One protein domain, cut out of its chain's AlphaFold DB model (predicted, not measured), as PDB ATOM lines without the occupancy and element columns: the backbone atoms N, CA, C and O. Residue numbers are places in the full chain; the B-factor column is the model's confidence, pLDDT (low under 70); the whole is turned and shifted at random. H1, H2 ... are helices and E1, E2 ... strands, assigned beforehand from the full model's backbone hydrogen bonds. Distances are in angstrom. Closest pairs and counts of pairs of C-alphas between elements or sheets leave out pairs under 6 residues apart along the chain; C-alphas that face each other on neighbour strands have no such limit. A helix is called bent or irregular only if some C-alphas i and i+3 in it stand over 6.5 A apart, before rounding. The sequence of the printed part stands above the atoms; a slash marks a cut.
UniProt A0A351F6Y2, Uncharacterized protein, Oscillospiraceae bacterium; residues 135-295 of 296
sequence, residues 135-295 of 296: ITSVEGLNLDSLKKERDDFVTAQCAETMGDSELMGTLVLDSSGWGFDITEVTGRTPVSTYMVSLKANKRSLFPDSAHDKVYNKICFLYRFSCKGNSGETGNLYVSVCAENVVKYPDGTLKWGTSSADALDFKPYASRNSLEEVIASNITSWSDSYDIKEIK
ATOM      1  N   ILE A 135     -11.656 -79.503 -23.305       95.44
ATOM      2  CA  ILE A 135     -11.062 -79.238 -24.613       95.44
ATOM      3  C   ILE A 135      -9.865 -80.167 -24.882       95.44
ATOM      4  O   ILE A 135      -9.043 -80.451 -24.009       95.44
ATOM      5  N   THR A 136      -9.741 -80.632 -26.118       94.12
ATOM      6  CA  THR A 136      -8.581 -81.414 -26.596       94.12
ATOM      7  C   THR A 136      -7.781 -80.664 -27.661       94.12
ATOM      8  O   THR A 136      -6.665 -81.043 -28.004       94.12
ATOM      9  N   SER A 137      -8.328 -79.549 -28.145       93.25
ATOM     10  CA  SER A 137      -7.715 -78.612 -29.079       93.25
ATOM     11  C   SER A 137      -8.195 -77.200 -28.754       93.25
ATOM     12  O   SER A 137      -9.285 -77.024 -28.212       93.25
ATOM     13  N   VAL A 138      -7.389 -76.201 -29.106       93.31
ATOM     14  CA  VAL A 138      -7.770 -74.779 -29.038       93.31
ATOM     15  C   VAL A 138      -8.260 -74.226 -30.378       93.31
ATOM     16  O   VAL A 138      -8.620 -73.057 -30.481       93.31
ATOM     17  N   GLU A 139      -8.244 -75.048 -31.426       91.62
ATOM     18  CA  GLU A 139      -8.651 -74.641 -32.766       91.62
ATOM     19  C   GLU A 139     -10.128 -74.230 -32.794       91.62
ATOM     20  O   GLU A 139     -10.998 -74.963 -32.326       91.62
ATOM     21  N   GLY A 140     -10.400 -73.031 -33.313       90.12
ATOM     22  CA  GLY A 140     -11.748 -72.463 -33.357       90.12
ATOM     23  C   GLY A 140     -12.297 -71.987 -32.006       90.12
ATOM     24  O   GLY A 140     -13.473 -71.633 -31.938       90.12
ATOM     25  N   LEU A 141     -11.490 -71.963 -30.937       93.00
ATOM     26  CA  LEU A 141     -11.902 -71.436 -29.633       93.00
ATOM     27  C   LEU A 141     -11.492 -69.972 -29.460       93.00
ATOM     28  O   LEU A 141     -10.378 -69.577 -29.808       93.00
ATOM     29  N   ASN A 142     -12.375 -69.181 -28.849       92.88
ATOM     30  CA  ASN A 142     -12.028 -67.847 -28.378       92.88
ATOM     31  C   ASN A 142     -11.341 -67.949 -27.006       92.88
ATOM     32  O   ASN A 142     -11.968 -68.343 -26.025       92.88
ATOM     33  N   LEU A 143     -10.056 -67.588 -26.943       93.56
ATOM     34  CA  LEU A 143      -9.260 -67.616 -25.712       93.56
ATOM     35  C   LEU A 143      -9.167 -66.251 -25.013       93.56
ATOM     36  O   LEU A 143      -8.445 -66.146 -24.026       93.56
ATOM     37  N   ASP A 144      -9.841 -65.208 -25.498       94.19
ATOM     38  CA  ASP A 144      -9.631 -63.827 -25.046       94.19
ATOM     39  C   ASP A 144      -9.896 -63.646 -23.551       94.19
ATOM     40  O   ASP A 144      -9.060 -63.074 -22.852       94.19
ATOM     41  N   SER A 145     -11.001 -64.192 -23.032       93.06
ATOM     42  CA  SER A 145     -11.308 -64.125 -21.597       93.06
ATOM     43  C   SER A 145     -10.237 -64.818 -20.754       93.06
ATOM     44  O   SER A 145      -9.783 -64.267 -19.758       93.06
ATOM     45  N   LEU A 146      -9.767 -65.990 -21.187       95.81
ATOM     46  CA  LEU A 146      -8.716 -66.732 -20.488       95.81
ATOM     47  C   LEU A 146      -7.381 -65.977 -20.528       95.81
ATOM     48  O   LEU A 146      -6.704 -65.857 -19.510       95.81
ATOM     49  N   LYS A 147      -7.011 -65.423 -21.688       95.69
ATOM     50  CA  LYS A 147      -5.803 -64.604 -21.856       95.69
ATOM     51  C   LYS A 147      -5.852 -63.347 -20.986       95.69
ATOM     52  O   LYS A 147      -4.831 -62.998 -20.402       95.69
ATOM     53  N   LYS A 148      -7.020 -62.712 -20.871       96.12
ATOM     54  CA  LYS A 148      -7.232 -61.554 -20.001       96.12
ATOM     55  C   LYS A 148      -7.022 -61.907 -18.529       96.12
ATOM     56  O   LYS A 148      -6.182 -61.287 -17.892       96.12
ATOM     57  N   GLU A 149      -7.705 -62.932 -18.022       97.50
ATOM     58  CA  GLU A 149      -7.552 -63.366 -16.624       97.50
ATOM     59  C   GLU A 149      -6.108 -63.792 -16.314       97.50
ATOM     60  O   GLU A 149      -5.568 -63.493 -15.251       97.50
ATOM     61  N   ARG A 150      -5.428 -64.433 -17.272       97.12
ATOM     62  CA  ARG A 150      -3.998 -64.747 -17.168       97.12
ATOM     63  C   ARG A 150      -3.148 -63.483 -17.051       97.12
ATOM     64  O   ARG A 150      -2.213 -63.456 -16.254       97.12
ATOM     65  N   ASP A 151      -3.408 -62.464 -17.865       97.06
ATOM     66  CA  ASP A 151      -2.637 -61.219 -17.838       97.06
ATOM     67  C   ASP A 151      -2.855 -60.450 -16.531       97.06
ATOM     68  O   ASP A 151      -1.891 -59.902 -15.981       97.06
ATOM     69  N   ASP A 152      -4.075 -60.479 -15.997       97.62
ATOM     70  CA  ASP A 152      -4.410 -59.936 -14.681       97.62
ATOM     71  C   ASP A 152      -3.677 -60.712 -13.572       97.62
ATOM     72  O   ASP A 152      -2.991 -60.101 -12.749       97.62
ATOM     73  N   PHE A 153      -3.693 -62.051 -13.614       97.50
ATOM     74  CA  PHE A 153      -2.928 -62.910 -12.703       97.50
ATOM     75  C   PHE A 153      -1.425 -62.601 -12.740       97.50
ATOM     76  O   PHE A 153      -0.805 -62.374 -11.702       97.50
ATOM     77  N   VAL A 154      -0.823 -62.543 -13.932       97.88
ATOM     78  CA  VAL A 154       0.610 -62.258 -14.078       97.88
ATOM     79  C   VAL A 154       0.953 -60.864 -13.559       97.88
ATOM     80  O   VAL A 154       1.992 -60.683 -12.926       97.88
ATOM     81  N   THR A 155       0.098 -59.878 -13.823       97.31
ATOM     82  CA  THR A 155       0.283 -58.510 -13.328       97.31
ATOM     83  C   THR A 155       0.221 -58.463 -11.802       97.31
ATOM     84  O   THR A 155       1.096 -57.852 -11.194       97.31
ATOM     85  N   ALA A 156      -0.744 -59.151 -11.186       97.38
ATOM     86  CA  ALA A 156      -0.858 -59.242  -9.734       97.38
ATOM     87  C   ALA A 156       0.390 -59.882  -9.104       97.38
ATOM     88  O   ALA A 156       0.992 -59.295  -8.213       97.38
ATOM     89  N   GLN A 157       0.857 -61.010  -9.643       97.00
ATOM     90  CA  GLN A 157       2.061 -61.693  -9.155       97.00
ATOM     91  C   GLN A 157       3.335 -60.835  -9.280       97.00
ATOM     92  O   GLN A 157       4.189 -60.856  -8.398       97.00
ATOM     93  N   CYS A 158       3.460 -60.031 -10.343       96.69
ATOM     94  CA  CYS A 158       4.568 -59.077 -10.472       96.69
ATOM     95  C   CYS A 158       4.472 -57.907  -9.483       96.69
ATOM     96  O   CYS A 158       5.486 -57.279  -9.207       96.69
ATOM     97  N   ALA A 159       3.283 -57.562  -8.992       96.62
ATOM     98  CA  ALA A 159       3.123 -56.524  -7.977       96.62
ATOM     99  C   ALA A 159       3.380 -57.077  -6.566       96.62
ATOM    100  O   ALA A 159       4.012 -56.408  -5.755       96.62
ATOM    101  N   GLU A 160       2.929 -58.304  -6.292       95.75
ATOM    102  CA  GLU A 160       3.100 -58.990  -5.004       95.75
ATOM    103  C   GLU A 160       4.569 -59.288  -4.672       95.75
ATOM    104  O   GLU A 160       4.946 -59.233  -3.509       95.75
ATOM    105  N   THR A 161       5.407 -59.545  -5.682       95.31
ATOM    106  CA  THR A 161       6.842 -59.860  -5.520       95.31
ATOM    107  C   THR A 161       7.703 -58.668  -5.059       95.31
ATOM    108  O   THR A 161       8.870 -58.839  -4.723       95.31
ATOM    109  N   MET A 162       7.182 -57.435  -5.080       95.00
ATOM    110  CA  MET A 162       7.973 -56.240  -4.757       95.00
ATOM    111  C   MET A 162       8.425 -56.248  -3.289       95.00
ATOM    112  O   MET A 162       7.603 -56.219  -2.376       95.00
ATOM    113  N   GLY A 163       9.738 -56.219  -3.069       93.75
ATOM    114  CA  GLY A 163      10.365 -56.356  -1.753       93.75
ATOM    115  C   GLY A 163      10.519 -57.804  -1.279       93.75
ATOM    116  O   GLY A 163      10.952 -58.008  -0.150       93.75
ATOM    117  N   ASP A 164      10.178 -58.784  -2.118       95.12
ATOM    118  CA  ASP A 164      10.419 -60.211  -1.903       95.12
ATOM    119  C   ASP A 164      11.536 -60.696  -2.840       95.12
ATOM    120  O   ASP A 164      11.869 -60.060  -3.837       95.12
ATOM    121  N   SER A 165      12.120 -61.843  -2.529       94.38
ATOM    122  CA  SER A 165      13.124 -62.520  -3.344       94.38
ATOM    123  C   SER A 165      12.525 -63.543  -4.317       94.38
ATOM    124  O   SER A 165      13.225 -64.045  -5.203       94.38
ATOM    125  N   GLU A 166      11.231 -63.853  -4.191       95.81
ATOM    126  CA  GLU A 166      10.531 -64.824  -5.032       95.81
ATOM    127  C   GLU A 166       9.536 -64.175  -5.992       95.81
ATOM    128  O   GLU A 166       8.686 -63.382  -5.596       95.81
ATOM    129  N   LEU A 167       9.562 -64.606  -7.254       96.19
ATOM    130  CA  LEU A 167       8.521 -64.323  -8.240       96.19
ATOM    131  C   LEU A 167       7.871 -65.646  -8.640       96.19
ATOM    132  O   LEU A 167       8.568 -66.605  -8.965       96.19
ATOM    133  N   MET A 168       6.533 -65.701  -8.646       94.75
ATOM    134  CA  MET A 168       5.779 -66.906  -9.027       94.75
ATOM    135  C   MET A 168       6.141 -68.138  -8.170       94.75
ATOM    136  O   MET A 168       6.169 -69.263  -8.671       94.75
ATOM    137  N   GLY A 169       6.444 -67.911  -6.884       93.19
ATOM    138  CA  GLY A 169       6.837 -68.948  -5.922       93.19
ATOM    139  C   GLY A 169       8.222 -69.546  -6.175       93.19
ATOM    140  O   GLY A 169       8.457 -70.717  -5.880       93.19
ATOM    141  N   THR A 170       9.125 -68.810  -6.831       96.25
ATOM    142  CA  THR A 170      10.506 -69.247  -7.052       96.25
ATOM    143  C   THR A 170      11.481 -68.100  -6.846       96.25
ATOM    144  O   THR A 170      11.325 -67.024  -7.421       96.25
ATOM    145  N   LEU A 171      12.521 -68.374  -6.057       95.94
ATOM    146  CA  LEU A 171      13.625 -67.459  -5.785       95.94
ATOM    147  C   LEU A 171      14.266 -66.962  -7.087       95.94
ATOM    148  O   LEU A 171      14.657 -67.763  -7.937       95.94
ATOM    149  N   VAL A 172      14.432 -65.653  -7.230       96.31
ATOM    150  CA  VAL A 172      15.194 -65.049  -8.327       96.31
ATOM    151  C   VAL A 172      16.640 -64.878  -7.876       96.31
ATOM    152  O   VAL A 172      16.891 -64.394  -6.778       96.31
ATOM    153  N   LEU A 173      17.594 -65.305  -8.708       95.75
ATOM    154  CA  LEU A 173      19.021 -65.239  -8.388       95.75
ATOM    155  C   LEU A 173      19.754 -64.214  -9.246       95.75
ATOM    156  O   LEU A 173      19.436 -64.040 -10.426       95.75
ATOM    157  N   ASP A 174      20.769 -63.594  -8.655       94.69
ATOM    158  CA  ASP A 174      21.769 -62.805  -9.364       94.69
ATOM    159  C   ASP A 174      22.797 -63.698 -10.095       94.69
ATOM    160  O   ASP A 174      22.758 -64.932 -10.041       94.69
ATOM    161  N   SER A 175      23.771 -63.078 -10.770       91.06
ATOM    162  CA  SER A 175      24.859 -63.798 -11.454       91.06
ATOM    163  C   SER A 175      25.770 -64.604 -10.522       91.06
ATOM    164  O   SER A 175      26.503 -65.475 -10.986       91.06
ATOM    165  N   SER A 176      25.760 -64.293  -9.228       91.81
ATOM    166  CA  SER A 176      26.566 -64.941  -8.193       91.81
ATOM    167  C   SER A 176      25.849 -66.148  -7.575       91.81
ATOM    168  O   SER A 176      26.451 -66.881  -6.792       91.81
ATOM    169  N   GLY A 177      24.578 -66.363  -7.927       92.50
ATOM    170  CA  GLY A 177      23.739 -67.430  -7.399       92.50
ATOM    171  C   GLY A 177      23.041 -67.089  -6.080       92.50
ATOM    172  O   GLY A 177      22.515 -67.998  -5.438       92.50
ATOM    173  N   TRP A 178      23.020 -65.816  -5.674       93.25
ATOM    174  CA  TRP A 178      22.352 -65.345  -4.459       93.25
ATOM    175  C   TRP A 178      20.990 -64.728  -4.773       93.25
ATOM    176  O   TRP A 178      20.812 -64.057  -5.789       93.25
ATOM    177  N   GLY A 179      20.021 -64.980  -3.891       94.88
ATOM    178  CA  GLY A 179      18.725 -64.311  -3.944       94.88
ATOM    179  C   GLY A 179      18.858 -62.831  -3.601       94.88
ATOM    180  O   GLY A 179      19.735 -62.459  -2.820       94.88
ATOM    181  N   PHE A 180      17.989 -62.000  -4.166       96.12
ATOM    182  CA  PHE A 180      17.939 -60.569  -3.878       96.12
ATOM    183  C   PHE A 180      16.493 -60.083  -3.812       96.12
ATOM    184  O   PHE A 180      15.632 -60.629  -4.500       96.12
ATOM    185  N   ASP A 181      16.246 -59.039  -3.022       96.94
ATOM    186  CA  ASP A 181      14.927 -58.411  -2.937       96.94
ATOM    187  C   ASP A 181      14.611 -57.701  -4.256       96.94
ATOM    188  O   ASP A 181      15.322 -56.787  -4.691       96.94
ATOM    189  N   ILE A 182      13.535 -58.128  -4.903       97.56
ATOM    190  CA  ILE A 182      13.087 -57.625  -6.191       97.56
ATOM    191  C   ILE A 182      12.427 -56.270  -5.969       97.56
ATOM    192  O   ILE A 182      11.419 -56.154  -5.278       97.56
ATOM    193  N   THR A 183      12.955 -55.232  -6.601       97.25
ATOM    194  CA  THR A 183      12.380 -53.881  -6.534       97.25
ATOM    195  C   THR A 183      11.771 -53.422  -7.843       97.25
ATOM    196  O   THR A 183      11.010 -52.457  -7.865       97.25
ATOM    197  N   GLU A 184      12.054 -54.139  -8.931       97.06
ATOM    198  CA  GLU A 184      11.449 -53.893 -10.231       97.06
ATOM    199  C   GLU A 184      11.402 -55.178 -11.069       97.06
ATOM    200  O   GLU A 184      12.412 -55.868 -11.238       97.06
ATOM    201  N   VAL A 185      10.248 -55.464 -11.680       96.94
ATOM    202  CA  VAL A 185      10.140 -56.415 -12.798       96.94
ATOM    203  C   VAL A 185      10.308 -55.639 -14.103       96.94
ATOM    204  O   VAL A 185       9.361 -55.102 -14.670       96.94
ATOM    205  N   THR A 186      11.549 -55.572 -14.577       95.62
ATOM    206  CA  THR A 186      11.954 -54.809 -15.772       95.62
ATOM    207  C   THR A 186      11.514 -55.417 -17.102       95.62
ATOM    208  O   THR A 186      11.474 -54.725 -18.117       95.62
ATOM    209  N   GLY A 187      11.228 -56.721 -17.131       94.56
ATOM    210  CA  GLY A 187      10.893 -57.439 -18.355       94.56
ATOM    211  C   GLY A 187       9.840 -58.508 -18.115       94.56
ATOM    212  O   GLY A 187       9.939 -59.278 -17.163       94.56
ATOM    213  N   ARG A 188       8.856 -58.569 -19.017       95.81
ATOM    214  CA  ARG A 188       7.806 -59.592 -19.074       95.81
ATOM    215  C   ARG A 188       7.535 -59.926 -20.536       95.81
ATOM    216  O   ARG A 188       6.763 -59.238 -21.198       95.81
ATOM    217  N   THR A 189       8.192 -60.962 -21.042       95.81
ATOM    218  CA  THR A 189       8.120 -61.339 -22.461       95.81
ATOM    219  C   THR A 189       7.365 -62.657 -22.608       95.81
ATOM    220  O   THR A 189       7.893 -63.681 -22.171       95.81
ATOM    221  N   PRO A 190       6.157 -62.671 -23.203       95.00
ATOM    222  CA  PRO A 190       5.514 -63.909 -23.634       95.00
ATOM    223  C   PRO A 190       6.372 -64.587 -24.707       95.00
ATOM    224  O   PRO A 190       6.863 -63.909 -25.609       95.00
ATOM    225  N   VAL A 191       6.556 -65.903 -24.619       95.44
ATOM    226  CA  VAL A 191       7.425 -66.652 -25.541       95.44
ATOM    227  C   VAL A 191       6.624 -67.594 -26.429       95.44
ATOM    228  O   VAL A 191       6.604 -67.434 -27.645       95.44
ATOM    229  N   SER A 192       5.946 -68.564 -25.826       94.94
ATOM    230  CA  SER A 192       5.187 -69.589 -26.540       94.94
ATOM    231  C   SER A 192       3.996 -70.045 -25.707       94.94
ATOM    232  O   SER A 192       3.819 -69.655 -24.549       94.94
ATOM    233  N   THR A 193       3.105 -70.820 -26.312       96.81
ATOM    234  CA  THR A 193       1.941 -71.380 -25.626       96.81
ATOM    235  C   THR A 193       1.768 -72.828 -26.047       96.81
ATOM    236  O   THR A 193       1.866 -73.142 -27.229       96.81
ATOM    237  N   TYR A 194       1.494 -73.713 -25.093       97.69
ATOM    238  CA  TYR A 194       1.270 -75.134 -25.350       97.69
ATOM    239  C   TYR A 194      -0.087 -75.572 -24.823       97.69
ATOM    240  O   TYR A 194      -0.507 -75.163 -23.745       97.69
ATOM    241  N   MET A 195      -0.738 -76.454 -25.573       97.31
ATOM    242  CA  MET A 195      -1.840 -77.277 -25.102       97.31
ATOM    243  C   MET A 195      -1.304 -78.662 -24.759       97.31
ATOM    244  O   MET A 195      -0.609 -79.277 -25.571       97.31
ATOM    245  N   VAL A 196      -1.655 -79.157 -23.580       96.75
ATOM    246  CA  VAL A 196      -1.376 -80.519 -23.123       96.75
ATOM    247  C   VAL A 196      -2.722 -81.173 -22.830       96.75
ATOM    248  O   VAL A 196      -3.491 -80.633 -22.041       96.75
ATOM    249  N   SER A 197      -3.051 -82.298 -23.466       95.88
ATOM    250  CA  SER A 197      -4.363 -82.950 -23.326       95.88
ATOM    251  C   SER A 197      -4.235 -84.460 -23.189       95.88
ATOM    252  O   SER A 197      -3.425 -85.078 -23.875       95.88
ATOM    253  N   LEU A 198      -4.999 -85.065 -22.280       94.06
ATOM    254  CA  LEU A 198      -4.933 -86.498 -22.014       94.06
ATOM    255  C   LEU A 198      -5.318 -87.297 -23.267       94.06
ATOM    256  O   LEU A 198      -6.404 -87.122 -23.825       94.06
ATOM    257  N   LYS A 199      -4.454 -88.234 -23.674       93.81
ATOM    258  CA  LYS A 199      -4.713 -89.098 -24.831       93.81
ATOM    259  C   LYS A 199      -5.989 -89.909 -24.630       93.81
ATOM    260  O   LYS A 199      -6.270 -90.406 -23.536       93.81
ATOM    261  N   ALA A 200      -6.733 -90.142 -25.710       91.19
ATOM    262  CA  ALA A 200      -7.989 -90.892 -25.654       91.19
ATOM    263  C   ALA A 200      -7.824 -92.301 -25.047       91.19
ATOM    264  O   ALA A 200      -8.628 -92.713 -24.212       91.19
ATOM    265  N   ASN A 201      -6.738 -93.006 -25.380       90.69
ATOM    266  CA  ASN A 201      -6.414 -94.333 -24.836       90.69
ATOM    267  C   ASN A 201      -5.878 -94.311 -23.389       90.69
ATOM    268  O   ASN A 201      -5.571 -95.364 -22.835       90.69
ATOM    269  N   LYS A 202      -5.748 -93.129 -22.778       91.06
ATOM    270  CA  LYS A 202      -5.307 -92.922 -21.392       91.06
ATOM    271  C   LYS A 202      -6.423 -92.383 -20.494       91.06
ATOM    272  O   LYS A 202      -6.187 -92.158 -19.313       91.06
ATOM    273  N   ARG A 203      -7.653 -92.230 -21.007       87.44
ATOM    274  CA  ARG A 203      -8.812 -91.707 -20.256       87.44
ATOM    275  C   ARG A 203      -9.163 -92.509 -19.006       87.44
ATOM    276  O   ARG A 203      -9.646 -91.913 -18.057       87.44
ATOM    277  N   SER A 204      -8.895 -93.815 -18.973       82.75
ATOM    278  CA  SER A 204      -9.093 -94.645 -17.771       82.75
ATOM    279  C   SER A 204      -8.209 -94.226 -16.592       82.75
ATOM    280  O   SER A 204      -8.507 -94.556 -15.452       82.75
ATOM    281  N   LEU A 205      -7.146 -93.452 -16.837       76.38
ATOM    282  CA  LEU A 205      -6.347 -92.845 -15.776       76.38
ATOM    283  C   LEU A 205      -7.082 -91.684 -15.083       76.38
ATOM    284  O   LEU A 205      -6.593 -91.182 -14.073       76.38
ATOM    285  N   PHE A 206      -8.237 -91.252 -15.590       77.00
ATOM    286  CA  PHE A 206      -9.039 -90.147 -15.071       77.00
ATOM    287  C   PHE A 206     -10.456 -90.639 -14.713       77.00
ATOM    288  O   PHE A 206     -11.087 -91.306 -15.535       77.00
ATOM    289  N   PRO A 207     -11.027 -90.325 -13.534       66.38
ATOM    290  CA  PRO A 207     -10.481 -89.675 -12.340       66.38
ATOM    291  C   PRO A 207      -9.947 -90.652 -11.265       66.38
ATOM    292  O   PRO A 207      -9.535 -90.207 -10.199       66.38
ATOM    293  N   ASP A 208      -9.910 -91.960 -11.525       54.56
ATOM    294  CA  ASP A 208      -9.985 -93.023 -10.503       54.56
ATOM    295  C   ASP A 208      -8.823 -93.150  -9.475       54.56
ATOM    296  O   ASP A 208      -8.830 -94.097  -8.694       54.56
ATOM    297  N   SER A 209      -7.814 -92.259  -9.414       47.12
ATOM    298  CA  SER A 209      -6.636 -92.531  -8.552       47.12
ATOM    299  C   SER A 209      -5.774 -91.390  -7.971       47.12
ATOM    300  O   SER A 209      -4.724 -91.708  -7.423       47.12
ATOM    301  N   ALA A 210      -6.134 -90.099  -8.022       44.00
ATOM    302  CA  ALA A 210      -5.348 -89.066  -7.311       44.00
ATOM    303  C   ALA A 210      -6.096 -87.735  -7.131       44.00
ATOM    304  O   ALA A 210      -6.902 -87.358  -7.980       44.00
ATOM    305  N   HIS A 211      -5.769 -87.010  -6.058       41.03
ATOM    306  CA  HIS A 211      -5.940 -85.556  -5.994       41.03
ATOM    307  C   HIS A 211      -4.945 -84.902  -6.984       41.03
ATOM    308  O   HIS A 211      -3.899 -85.487  -7.245       41.03
ATOM    309  N   ASP A 212      -5.296 -83.756  -7.580       59.62
ATOM    310  CA  ASP A 212      -4.520 -83.029  -8.618       59.62
ATOM    311  C   ASP A 212      -4.567 -83.615 -10.053       59.62
ATOM    312  O   ASP A 212      -3.592 -83.583 -10.806       59.62
ATOM    313  N   LYS A 213      -5.715 -84.163 -10.478       74.50
ATOM    314  CA  LYS A 213      -5.887 -84.689 -11.849       74.50
ATOM    315  C   LYS A 213      -6.141 -83.562 -12.854       74.50
ATOM    316  O   LYS A 213      -7.161 -82.879 -12.800       74.50
ATOM    317  N   VAL A 214      -5.238 -83.447 -13.822       89.19
ATOM    318  CA  VAL A 214      -5.303 -82.492 -14.933       89.19
ATOM    319  C   VAL A 214      -5.718 -83.241 -16.197       89.19
ATOM    320  O   VAL A 214      -4.941 -84.022 -16.728       89.19
ATOM    321  N   TYR A 215      -6.939 -83.040 -16.695       92.44
ATOM    322  CA  TYR A 215      -7.365 -83.623 -17.973       92.44
ATOM    323  C   TYR A 215      -6.656 -82.946 -19.148       92.44
ATOM    324  O   TYR A 215      -6.214 -83.587 -20.103       92.44
ATOM    325  N   ASN A 216      -6.558 -81.625 -19.075       95.06
ATOM    326  CA  ASN A 216      -5.847 -80.807 -20.032       95.06
ATOM    327  C   ASN A 216      -5.259 -79.575 -19.336       95.06
ATOM    328  O   ASN A 216      -5.675 -79.224 -18.231       95.06
ATOM    329  N   LYS A 217      -4.314 -78.905 -19.989       95.69
ATOM    330  CA  LYS A 217      -3.870 -77.572 -19.592       95.69
ATOM    331  C   LYS A 217      -3.396 -76.753 -20.783       95.69
ATOM    332  O   LYS A 217      -2.794 -77.293 -21.712       95.69
ATOM    333  N   ILE A 218      -3.633 -75.446 -20.717       97.62
ATOM    334  CA  ILE A 218      -3.021 -74.455 -21.605       97.62
ATOM    335  C   ILE A 218      -1.937 -73.739 -20.808       97.62
ATOM    336  O   ILE A 218      -2.238 -73.081 -19.815       97.62
ATOM    337  N   CYS A 219      -0.688 -73.865 -21.241       97.81
ATOM    338  CA  CYS A 219       0.477 -73.303 -20.573       97.81
ATOM    339  C   CYS A 219       1.067 -72.153 -21.386       97.81
ATOM    340  O   CYS A 219       1.464 -72.339 -22.536       97.81
ATOM    341  N   PHE A 220       1.138 -70.975 -20.771       97.75
ATOM    342  CA  PHE A 220       1.693 -69.751 -21.340       97.75
ATOM    343  C   PHE A 220       3.094 -69.527 -20.793       97.75
ATOM    344  O   PHE A 220       3.273 -69.401 -19.581       97.75
ATOM    345  N   LEU A 221       4.082 -69.483 -21.679       97.94
ATOM    346  CA  LEU A 221       5.470 -69.345 -21.282       97.94
ATOM    347  C   LEU A 221       5.902 -67.888 -21.322       97.94
ATOM    348  O   LEU A 221       5.620 -67.164 -22.276       97.94
ATOM    349  N   TYR A 222       6.644 -67.497 -20.297       98.00
ATOM    350  CA  TYR A 222       7.171 -66.162 -20.111       98.00
ATOM    351  C   TYR A 222       8.646 -66.209 -19.742       98.00
ATOM    352  O   TYR A 222       9.109 -67.103 -19.029       98.00
ATOM    353  N   ARG A 223       9.363 -65.173 -20.171       98.00
ATOM    354  CA  ARG A 223      10.644 -64.777 -19.601       98.00
ATOM    355  C   ARG A 223      10.460 -63.480 -18.824       98.00
ATOM    356  O   ARG A 223      10.015 -62.477 -19.391       98.00
ATOM    357  N   PHE A 224      10.847 -63.508 -17.558       98.19
ATOM    358  CA  PHE A 224      10.901 -62.349 -16.682       98.19
ATOM    359  C   PHE A 224      12.340 -61.897 -16.459       98.19
ATOM    360  O   PHE A 224      13.263 -62.717 -16.441       98.19
ATOM    361  N   SER A 225      12.509 -60.594 -16.268       97.38
ATOM    362  CA  SER A 225      13.771 -59.982 -15.853       97.38
ATOM    363  C   SER A 225      13.509 -59.044 -14.683       97.38
ATOM    364  O   SER A 225      12.663 -58.154 -14.784       97.38
ATOM    365  N   CYS A 226      14.251 -59.222 -13.597       97.50
ATOM    366  CA  CYS A 226      14.072 -58.507 -12.336       97.50
ATOM    367  C   CYS A 226      15.334 -57.719 -11.968       97.50
ATOM    368  O   CYS A 226      16.438 -58.097 -12.376       97.50
ATOM    369  N   LYS A 227      15.165 -56.657 -11.176       97.81
ATOM    370  CA  LYS A 227      16.247 -55.875 -10.571       97.81
ATOM    371  C   LYS A 227      16.088 -55.749  -9.062       97.81
ATOM    372  O   LYS A 227      14.959 -55.675  -8.578       97.81
ATOM    373  N   GLY A 228      17.220 -55.708  -8.365       96.62
ATOM    374  CA  GLY A 228      17.321 -55.376  -6.946       96.62
ATOM    375  C   GLY A 228      17.838 -53.957  -6.702       96.62
ATOM    376  O   GLY A 228      18.247 -53.243  -7.623       96.62
ATOM    377  N   ASN A 229      17.829 -53.539  -5.436       91.50
ATOM    378  CA  ASN A 229      18.230 -52.189  -5.024       91.50
ATOM    379  C   ASN A 229      19.727 -51.892  -5.185       91.50
ATOM    380  O   ASN A 229      20.091 -50.725  -5.343       91.50
ATOM    381  N   SER A 230      20.592 -52.905  -5.154       91.94
ATOM    382  CA  SER A 230      22.045 -52.736  -5.307       91.94
ATOM    383  C   SER A 230      22.501 -52.932  -6.756       91.94
ATOM    384  O   SER A 230      23.700 -52.984  -7.027       91.94
ATOM    385  N   GLY A 231      21.555 -53.016  -7.699       93.12
ATOM    386  CA  GLY A 231      21.821 -53.242  -9.119       93.12
ATOM    387  C   GLY A 231      21.904 -54.719  -9.510       93.12
ATOM    388  O   GLY A 231      22.287 -55.015 -10.643       93.12
ATOM    389  N   GLU A 232      21.537 -55.636  -8.613       96.69
ATOM    390  CA  GLU A 232      21.384 -57.055  -8.920       96.69
ATOM    391  C   GLU A 232      20.386 -57.229 -10.065       96.69
ATOM    392  O   GLU A 232      19.399 -56.498 -10.174       96.69
ATOM    393  N   THR A 233      20.642 -58.201 -10.933       96.94
ATOM    394  CA  THR A 233      19.724 -58.557 -12.015       96.94
ATOM    395  C   THR A 233      19.550 -60.060 -12.046       96.94
ATOM    396  O   THR A 233      20.515 -60.800 -11.866       96.94
ATOM    397  N   GLY A 234      18.329 -60.508 -12.313       96.00
ATOM    398  CA  GLY A 234      17.999 -61.924 -12.403       96.00
ATOM    399  C   GLY A 234      16.979 -62.183 -13.499       96.00
ATOM    400  O   GLY A 234      16.191 -61.305 -13.853       96.00
ATOM    401  N   ASN A 235      17.003 -63.391 -14.058       96.56
ATOM    402  CA  ASN A 235      15.986 -63.851 -14.999       96.56
ATOM    403  C   ASN A 235      15.216 -65.022 -14.392       96.56
ATOM    404  O   ASN A 235      15.785 -65.839 -13.671       96.56
ATOM    405  N   LEU A 236      13.936 -65.121 -14.743       97.56
ATOM    406  CA  LEU A 236      13.092 -66.253 -14.386       97.56
ATOM    407  C   LEU A 236      12.289 -66.695 -15.609       97.56
ATOM    408  O   LEU A 236      11.735 -65.870 -16.338       97.56
ATOM    409  N   TYR A 237      12.225 -68.000 -15.838       98.06
ATOM    410  CA  TYR A 237      11.448 -68.612 -16.909       98.06
ATOM    411  C   TYR A 237      10.234 -69.272 -16.277       98.06
ATOM    412  O   TYR A 237      10.378 -70.056 -15.345       98.06
ATOM    413  N   VAL A 238       9.036 -68.940 -16.750       98.12
ATOM    414  CA  VAL A 238       7.795 -69.339 -16.081       98.12
ATOM    415  C   VAL A 238       6.805 -69.878 -17.095       98.12
ATOM    416  O   VAL A 238       6.617 -69.299 -18.160       98.12
ATOM    417  N   SER A 239       6.132 -70.961 -16.738       97.94
ATOM    418  CA  SER A 239       4.931 -71.455 -17.388       97.94
ATOM    419  C   SER A 239       3.739 -71.184 -16.481       97.94
ATOM    420  O   SER A 239       3.642 -71.764 -15.405       97.94
ATOM    421  N   VAL A 240       2.814 -70.342 -16.924       97.94
ATOM    422  CA  VAL A 240       1.537 -70.093 -16.246       97.94
ATOM    423  C   VAL A 240       0.484 -70.970 -16.912       97.94
ATOM    424  O   VAL A 240       0.201 -70.778 -18.092       97.94
ATOM    425  N   CYS A 241      -0.062 -71.958 -16.204       97.25
ATOM    426  CA  CYS A 241      -0.998 -72.923 -16.781       97.25
ATOM    427  C   CYS A 241      -2.425 -72.735 -16.255       97.25
ATOM    428  O   CYS A 241      -2.644 -72.678 -15.047       97.25
ATOM    429  N   ALA A 242      -3.388 -72.695 -17.177       97.00
ATOM    430  CA  ALA A 242      -4.796 -72.948 -16.893       97.00
ATOM    431  C   ALA A 242      -5.040 -74.455 -17.020       97.00
ATOM    432  O   ALA A 242      -4.821 -75.015 -18.095       97.00
ATOM    433  N   GLU A 243      -5.467 -75.109 -15.945       94.75
ATOM    434  CA  GLU A 243      -5.720 -76.553 -15.914       94.75
ATOM    435  C   GLU A 243      -7.216 -76.851 -16.014       94.75
ATOM    436  O   GLU A 243      -8.043 -76.044 -15.594       94.75
ATOM    437  N   ASN A 244      -7.565 -78.028 -16.540       93.88
ATOM    438  CA  ASN A 244      -8.946 -78.501 -16.639       93.88
ATOM    439  C   ASN A 244      -9.857 -77.487 -17.346       93.88
ATOM    440  O   ASN A 244     -10.931 -77.141 -16.860       93.88
ATOM    441  N   VAL A 245      -9.406 -77.002 -18.501       96.25
ATOM    442  CA  VAL A 245     -10.137 -76.077 -19.360       96.25
ATOM    443  C   VAL A 245     -11.334 -76.798 -19.986       96.25
ATOM    444  O   VAL A 245     -11.197 -77.833 -20.650       96.25
ATOM    445  N   VAL A 246     -12.512 -76.226 -19.772       95.50
ATOM    446  CA  VAL A 246     -13.819 -76.765 -20.145       95.50
ATOM    447  C   VAL A 246     -14.534 -75.757 -21.027       95.50
ATOM    448  O   VAL A 246     -14.628 -74.577 -20.691       95.50
ATOM    449  N   LYS A 247     -15.071 -76.239 -22.145       96.12
ATOM    450  CA  LYS A 247     -15.983 -75.502 -23.009       96.12
ATOM    451  C   LYS A 247     -17.420 -75.814 -22.616       96.12
ATOM    452  O   LYS A 247     -17.814 -76.978 -22.580       96.12
ATOM    453  N   TYR A 248     -18.207 -74.777 -22.371       94.75
ATOM    454  CA  TYR A 248     -19.634 -74.890 -22.098       94.75
ATOM    455  C   TYR A 248     -20.462 -74.788 -23.391       94.75
ATOM    456  O   TYR A 248     -19.958 -74.312 -24.415       94.75
ATOM    457  N   PRO A 249     -21.732 -75.238 -23.378       93.62
ATOM    458  CA  PRO A 249     -22.599 -75.218 -24.562       93.62
ATOM    459  C   PRO A 249     -22.816 -73.826 -25.169       93.62
ATOM    460  O   PRO A 249     -22.997 -73.705 -26.376       93.62
ATOM    461  N   ASP A 250     -22.752 -72.776 -24.350       93.69
ATOM    462  CA  ASP A 250     -22.833 -71.372 -24.777       93.69
ATOM    463  C   ASP A 250     -21.539 -70.852 -25.440       93.69
ATOM    464  O   ASP A 250     -21.474 -69.704 -25.877       93.69
ATOM    465  N   GLY A 251     -20.508 -71.695 -25.536       91.56
ATOM    466  CA  GLY A 251     -19.204 -71.367 -26.100       91.56
ATOM    467  C   GLY A 251     -18.228 -70.740 -25.106       91.56
ATOM    468  O   GLY A 251     -17.078 -70.506 -25.479       91.56
ATOM    469  N   THR A 252     -18.638 -70.492 -23.860       94.19
ATOM    470  CA  THR A 252     -17.743 -69.955 -22.834       94.19
ATOM    471  C   THR A 252     -16.708 -70.991 -22.406       94.19
ATOM    472  O   THR A 252     -16.943 -72.202 -22.439       94.19
ATOM    473  N   LEU A 253     -15.532 -70.499 -22.016       95.94
ATOM    474  CA  LEU A 253     -14.475 -71.314 -21.435       95.94
ATOM    475  C   LEU A 253     -14.378 -71.022 -19.946       95.94
ATOM    476  O   LEU A 253     -14.340 -69.859 -19.545       95.94
ATOM    477  N   LYS A 254     -14.270 -72.080 -19.150       95.06
ATOM    478  CA  LYS A 254     -13.880 -71.988 -17.745       95.06
ATOM    479  C   LYS A 254     -12.764 -72.984 -17.442       95.06
ATOM    480  O   LYS A 254     -12.519 -73.892 -18.234       95.06
ATOM    481  N   TRP A 255     -12.046 -72.791 -16.346       95.31
ATOM    482  CA  TRP A 255     -10.894 -73.612 -15.981       95.31
ATOM    483  C   TRP A 255     -10.645 -73.554 -14.478       95.31
ATOM    484  O   TRP A 255     -11.120 -72.655 -13.780       95.31
ATOM    485  N   GLY A 256      -9.864 -74.507 -13.992       90.38
ATOM    486  CA  GLY A 256      -9.290 -74.419 -12.666       90.38
ATOM    487  C   GLY A 256      -8.963 -75.760 -12.034       90.38
ATOM    488  O   GLY A 256      -9.414 -76.830 -12.453       90.38
ATOM    489  N   THR A 257      -8.152 -75.697 -10.986       81.50
ATOM    490  CA  THR A 257      -7.552 -76.888 -10.367       81.50
ATOM    491  C   THR A 257      -8.502 -77.621  -9.432       81.50
ATOM    492  O   THR A 257      -8.560 -78.849  -9.428       81.50
ATOM    493  N   SER A 258      -9.290 -76.868  -8.666       78.75
ATOM    494  CA  SER A 258     -10.283 -77.412  -7.730       78.75
ATOM    495  C   SER A 258     -11.669 -77.581  -8.358       78.75
ATOM    496  O   SER A 258     -12.442 -78.444  -7.944       78.75
ATOM    497  N   SER A 259     -11.989 -76.749  -9.349       81.25
ATOM    498  CA  SER A 259     -13.212 -76.801 -10.149       81.25
ATOM    499  C   SER A 259     -13.037 -75.940 -11.400       81.25
ATOM    500  O   SER A 259     -12.192 -75.044 -11.408       81.25
ATOM    501  N   ALA A 260     -13.878 -76.152 -12.414       78.38
ATOM    502  CA  ALA A 260     -13.876 -75.317 -13.613       78.38
ATOM    503  C   ALA A 260     -14.264 -73.851 -13.327       78.38
ATOM    504  O   ALA A 260     -14.004 -72.998 -14.157       78.38
ATOM    505  N   ASP A 261     -14.852 -73.537 -12.171       82.62
ATOM    506  CA  ASP A 261     -15.247 -72.172 -11.792       82.62
ATOM    507  C   ASP A 261     -14.197 -71.444 -10.936       82.62
ATOM    508  O   ASP A 261     -14.431 -70.313 -10.511       82.62
ATOM    509  N   ALA A 262     -13.050 -72.073 -10.646       87.44
ATOM    510  CA  ALA A 262     -12.011 -71.438  -9.836       87.44
ATOM    511  C   ALA A 262     -11.299 -70.306 -10.592       87.44
ATOM    512  O   ALA A 262     -10.900 -69.328  -9.963       87.44
ATOM    513  N   LEU A 263     -11.163 -70.447 -11.918       90.50
ATOM    514  CA  LEU A 263     -10.461 -69.515 -12.805       90.50
ATOM    515  C   LEU A 263      -9.026 -69.219 -12.336       90.50
ATOM    516  O   LEU A 263      -8.495 -68.133 -12.552       90.50
ATOM    517  N   ASP A 264      -8.389 -70.198 -11.689       92.50
ATOM    518  CA  ASP A 264      -7.045 -70.077 -11.142       92.50
ATOM    519  C   ASP A 264      -5.968 -70.512 -12.141       92.50
ATOM    520  O   ASP A 264      -6.202 -71.284 -13.073       92.50
ATOM    521  N   PHE A 265      -4.755 -70.003 -11.928       96.00
ATOM    522  CA  PHE A 265      -3.577 -70.372 -12.704       96.00
ATOM    523  C   PHE A 265      -2.530 -71.019 -11.805       96.00
ATOM    524  O   PHE A 265      -2.341 -70.626 -10.651       96.00
ATOM    525  N   LYS A 266      -1.813 -71.999 -12.355       94.44
ATOM    526  CA  LYS A 266      -0.667 -72.632 -11.703       94.44
ATOM    527  C   LYS A 266       0.627 -72.189 -12.380       94.44
ATOM    528  O   LYS A 266       0.840 -72.539 -13.544       94.44
ATOM    529  N   PRO A 267       1.482 -71.416 -11.693       95.75
ATOM    530  CA  PRO A 267       2.813 -71.142 -12.191       95.75
ATOM    531  C   PRO A 267       3.736 -72.337 -11.939       95.75
ATOM    532  O   PRO A 267       3.676 -72.998 -10.904       95.75
ATOM    533  N   TYR A 268       4.630 -72.577 -12.886       95.62
ATOM    534  CA  TYR A 268       5.818 -73.398 -12.716       95.62
ATOM    535  C   TYR A 268       7.005 -72.600 -13.231       95.62
ATOM    536  O   TYR A 268       6.985 -72.162 -14.384       95.62
ATOM    537  N   ALA A 269       8.023 -72.404 -12.403       96.25
ATOM    538  CA  ALA A 269       9.151 -71.554 -12.734       96.25
ATOM    539  C   ALA A 269      10.484 -72.301 -12.631       96.25
ATOM    540  O   ALA A 269      10.657 -73.203 -11.816       96.25
ATOM    541  N   SER A 270      11.437 -71.903 -13.468       95.81
ATOM    542  CA  SER A 270      12.840 -72.288 -13.368       95.81
ATOM    543  C   SER A 270      13.725 -71.065 -13.562       95.81
ATOM    544  O   SER A 270      13.402 -70.128 -14.296       95.81
ATOM    545  N   ARG A 271      14.876 -71.088 -12.898       94.50
ATOM    546  CA  ARG A 271      15.925 -70.068 -13.007       94.50
ATOM    547  C   ARG A 271      16.886 -70.346 -14.160       94.50
ATOM    548  O   ARG A 271      17.629 -69.458 -14.563       94.50
ATOM    549  N   ASN A 272      16.887 -71.576 -14.667       93.31
ATOM    550  CA  ASN A 272      17.935 -72.056 -15.554       93.31
ATOM    551  C   ASN A 272      17.640 -71.675 -17.003       93.31
ATOM    552  O   ASN A 272      18.393 -70.915 -17.611       93.31
ATOM    553  N   SER A 273      16.536 -72.177 -17.560       95.69
ATOM    554  CA  SER A 273      16.157 -71.868 -18.934       95.69
ATOM    555  C   SER A 273      14.685 -72.146 -19.224       95.69
ATOM    556  O   SER A 273      13.969 -72.775 -18.438       95.69
ATOM    557  N   LEU A 274      14.234 -71.685 -20.390       95.94
ATOM    558  CA  LEU A 274      12.903 -71.984 -20.904       95.94
ATOM    559  C   LEU A 274      12.751 -73.469 -21.252       95.94
ATOM    560  O   LEU A 274      11.699 -74.058 -21.019       95.94
ATOM    561  N   GLU A 275      13.806 -74.081 -21.787       97.19
ATOM    562  CA  GLU A 275      13.845 -75.495 -22.152       97.19
ATOM    563  C   GLU A 275      13.632 -76.384 -20.929       97.19
ATOM    564  O   GLU A 275      12.953 -77.396 -21.042       97.19
ATOM    565  N   GLU A 276      14.136 -75.999 -19.754       96.75
ATOM    566  CA  GLU A 276      13.875 -76.738 -18.517       96.75
ATOM    567  C   GLU A 276      12.407 -76.649 -18.086       96.75
ATOM    568  O   GLU A 276      11.819 -77.653 -17.680       96.75
ATOM    569  N   VAL A 277      11.789 -75.471 -18.214       97.31
ATOM    570  CA  VAL A 277      10.352 -75.292 -17.950       97.31
ATOM    571  C   VAL A 277       9.526 -76.161 -18.898       97.31
ATOM    572  O   VAL A 277       8.606 -76.855 -18.459       97.31
ATOM    573  N   ILE A 278       9.873 -76.170 -20.188       97.56
ATOM    574  CA  ILE A 278       9.228 -77.021 -21.194       97.56
ATOM    575  C   ILE A 278       9.439 -78.497 -20.849       97.56
ATOM    576  O   ILE A 278       8.470 -79.255 -20.805       97.56
ATOM    577  N   ALA A 279      10.674 -78.899 -20.549       97.19
ATOM    578  CA  ALA A 279      11.031 -80.275 -20.233       97.19
ATOM    579  C   ALA A 279      10.232 -80.807 -19.038       97.19
ATOM    580  O   ALA A 279       9.615 -81.870 -19.123       97.19
ATOM    581  N   SER A 280      10.210 -80.040 -17.949       94.50
ATOM    582  CA  SER A 280       9.695 -80.477 -16.653       94.50
ATOM    583  C   SER A 280       8.186 -80.318 -16.502       94.50
ATOM    584  O   SER A 280       7.563 -81.161 -15.857       94.50
ATOM    585  N   ASN A 281       7.575 -79.286 -17.098       95.38
ATOM    586  CA  ASN A 281       6.141 -79.015 -16.939       95.38
ATOM    587  C   ASN A 281       5.293 -79.387 -18.167       95.38
ATOM    588  O   ASN A 281       4.079 -79.541 -18.044       95.38
ATOM    589  N   ILE A 282       5.892 -79.527 -19.352       96.19
ATOM    590  CA  ILE A 282       5.151 -79.788 -20.596       96.19
ATOM    591  C   ILE A 282       5.517 -81.162 -21.152       96.19
ATOM    592  O   ILE A 282       4.687 -82.067 -21.131       96.19
ATOM    593  N   THR A 283       6.750 -81.369 -21.618       96.88
ATOM    594  CA  THR A 283       7.110 -82.594 -22.352       96.88
ATOM    595  C   THR A 283       7.269 -83.821 -21.464       96.88
ATOM    596  O   THR A 283       7.109 -84.937 -21.959       96.88
ATOM    597  N   SER A 284       7.487 -83.650 -20.158       95.12
ATOM    598  CA  SER A 284       7.447 -84.745 -19.175       95.12
ATOM    599  C   SER A 284       6.095 -85.476 -19.138       95.12
ATOM    600  O   SER A 284       6.027 -86.610 -18.677       95.12
ATOM    601  N   TRP A 285       5.026 -84.876 -19.676       93.88
ATOM    602  CA  TRP A 285       3.685 -85.467 -19.747       93.88
ATOM    603  C   TRP A 285       3.444 -86.268 -21.043       93.88
ATOM    604  O   TRP A 285       2.406 -86.918 -21.184       93.88
ATOM    605  N   SER A 286       4.386 -86.255 -21.992       95.44
ATOM    606  CA  SER A 286       4.196 -86.755 -23.367       95.44
ATOM    607  C   SER A 286       3.809 -88.233 -23.488       95.44
ATOM    608  O   SER A 286       3.156 -88.618 -24.460       95.44
ATOM    609  N   ASP A 287       4.128 -89.073 -22.501       93.81
ATOM    610  CA  ASP A 287       3.725 -90.483 -22.503       93.81
ATOM    611  C   ASP A 287       2.200 -90.638 -22.476       93.81
ATOM    612  O   ASP A 287       1.621 -91.434 -23.227       93.81
ATOM    613  N   SER A 288       1.531 -89.834 -21.647       92.94
ATOM    614  CA  SER A 288       0.085 -89.926 -21.423       92.94
ATOM    615  C   SER A 288      -0.721 -88.815 -22.092       92.94
ATOM    616  O   SER A 288      -1.935 -88.958 -22.232       92.94
ATOM    617  N   TYR A 289      -0.062 -87.747 -22.542       95.56
ATOM    618  CA  TYR A 289      -0.709 -86.550 -23.066       95.56
ATOM    619  C   TYR A 289      -0.227 -86.226 -24.477       95.56
ATOM    620  O   TYR A 289       0.943 -86.411 -24.812       95.56
ATOM    621  N   ASP A 290      -1.144 -85.734 -25.298       96.69
ATOM    622  CA  ASP A 290      -0.836 -85.067 -26.551       96.69
ATOM    623  C   ASP A 290      -0.414 -83.629 -26.251       96.69
ATOM    624  O   ASP A 290      -1.043 -82.934 -25.449       96.69
ATOM    625  N   ILE A 291       0.673 -83.193 -26.885       97.25
ATOM    626  CA  ILE A 291       1.266 -81.874 -26.677       97.25
ATOM    627  C   ILE A 291       1.294 -81.155 -28.015       97.25
ATOM    628  O   ILE A 291       1.848 -81.662 -28.992       97.25
ATOM    629  N   LYS A 292       0.714 -79.958 -28.056       96.50
ATOM    630  CA  LYS A 292       0.676 -79.118 -29.251       96.50
ATOM    631  C   LYS A 292       1.090 -77.702 -28.895       96.50
ATOM    632  O   LYS A 292       0.482 -77.074 -28.033       96.50
ATOM    633  N   GLU A 293       2.099 -77.190 -29.585       95.81
ATOM    634  CA  GLU A 293       2.400 -75.762 -29.547       95.81
ATOM    635  C   GLU A 293       1.314 -74.990 -30.305       95.81
ATOM    636  O   GLU A 293       0.924 -75.345 -31.423       95.81
ATOM    637  N   ILE A 294       0.800 -73.942 -29.674       91.69
ATOM    638  CA  ILE A 294      -0.211 -73.054 -30.226       91.69
ATOM    639  C   ILE A 294       0.536 -71.917 -30.913       91.69
ATOM    640  O   ILE A 294       1.155 -71.080 -30.260       91.69
ATOM    641  N   LYS A 295       0.486 -71.906 -32.246       78.06
ATOM    642  CA  LYS A 295       1.003 -70.788 -33.033       78.06
ATOM    643  C   LYS A 295       0.087 -69.587 -32.807       78.06
ATOM    644  O   LYS A 295      -1.116 -69.700 -33.042       78.06
TER     645      LYS A 295
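This is residues 135 to 295 of the 296 residues of an uncharacterized protein of Oscillospiraceae bacterium (UniProt A0A351F6Y2). A long, twisted sheet, built mainly of the three long strands E1, E2 and E3, runs the length of the domain, with helix H1 along one face and the shorter helix H3 on the opposite face. The short strands E4 and E5 make its two edges, and H2, right after E1, lies at one end of the long axis, with the tight turn between E2 and E3 at the other. The printed part has 161 residues, with three named helices and five named strands in the order H1 E1 H2 E2 E3 E4 H3 E5; the sheet, E4 - E3 - E2 - E1 - E5, is antiparallel throughout, and the class is mixed, helices and strands. The whole is compact, with a radius of gyration of the C-alphas of 16.8 A, yet elongated in outline, spanning 53 by 32 by 30 A.

H1, residues 144 to 160, begins at C-alpha 144 (-9.631, -63.827, -25.046) and is 24.2 A long. E1, residues 182 to 198, is 37.5 A long and bends by 80 degrees at residue 186. H2, residues 200 to 205, is irregular: C-alphas 201 and 204 are 7.6 A apart. E2, residues 216 to 228, is 36.8 A long and ends at C-alpha 228 (17.321, -55.376, -6.946). E3, residues 233 to 243, is 31.4 A long. E4 is residues 266 to 270, H3 residues 274 to 281, and E5 residues 289 to 293, ending at C-alpha 293 (2.400, -75.762, -29.547).

E2 and E1 are antiparallel at 165 degrees, with N 191 and O 221 2.8 A apart, within hydrogen-bond range. E2, E3 and E4 form a meander, each strand the antiparallel neighbour of the one before; N 222 and O 238 are 2.8 A apart, and so are N 239 and O 268. E2 and E3 are a hairpin, as are E3 and E4. At the other edge, E5 is antiparallel to E1, with N 195 and O 292 2.8 A apart. H1 is on the sheet at a height of 8.5 A; its closest C-alphas to E1 are those of Cys 158 and Val 185, 6.6 A. On the local plane H1 and E2 stand at 29 degrees, only just along the strands. H3 is on the opposite face, and its closest C-alphas to E3 are those of Leu 274 and Tyr 237, 5.4 A. H2 only grazes the sheet. Every O i to N i+4 pair is within hydrogen-bond range in H1 and H3; in H2 0 of 2 are, against 2 of 3 O i to N i+3 pairs.

The two C-alphas farthest apart, of Asn 201 and Ser 230, are 54.1 A apart. The printed part has no cut. The links H1 to E1 and E3 to E4 are long. Mean pLDDT of the printed part is 92.6; residues 207 to 212 are under 70.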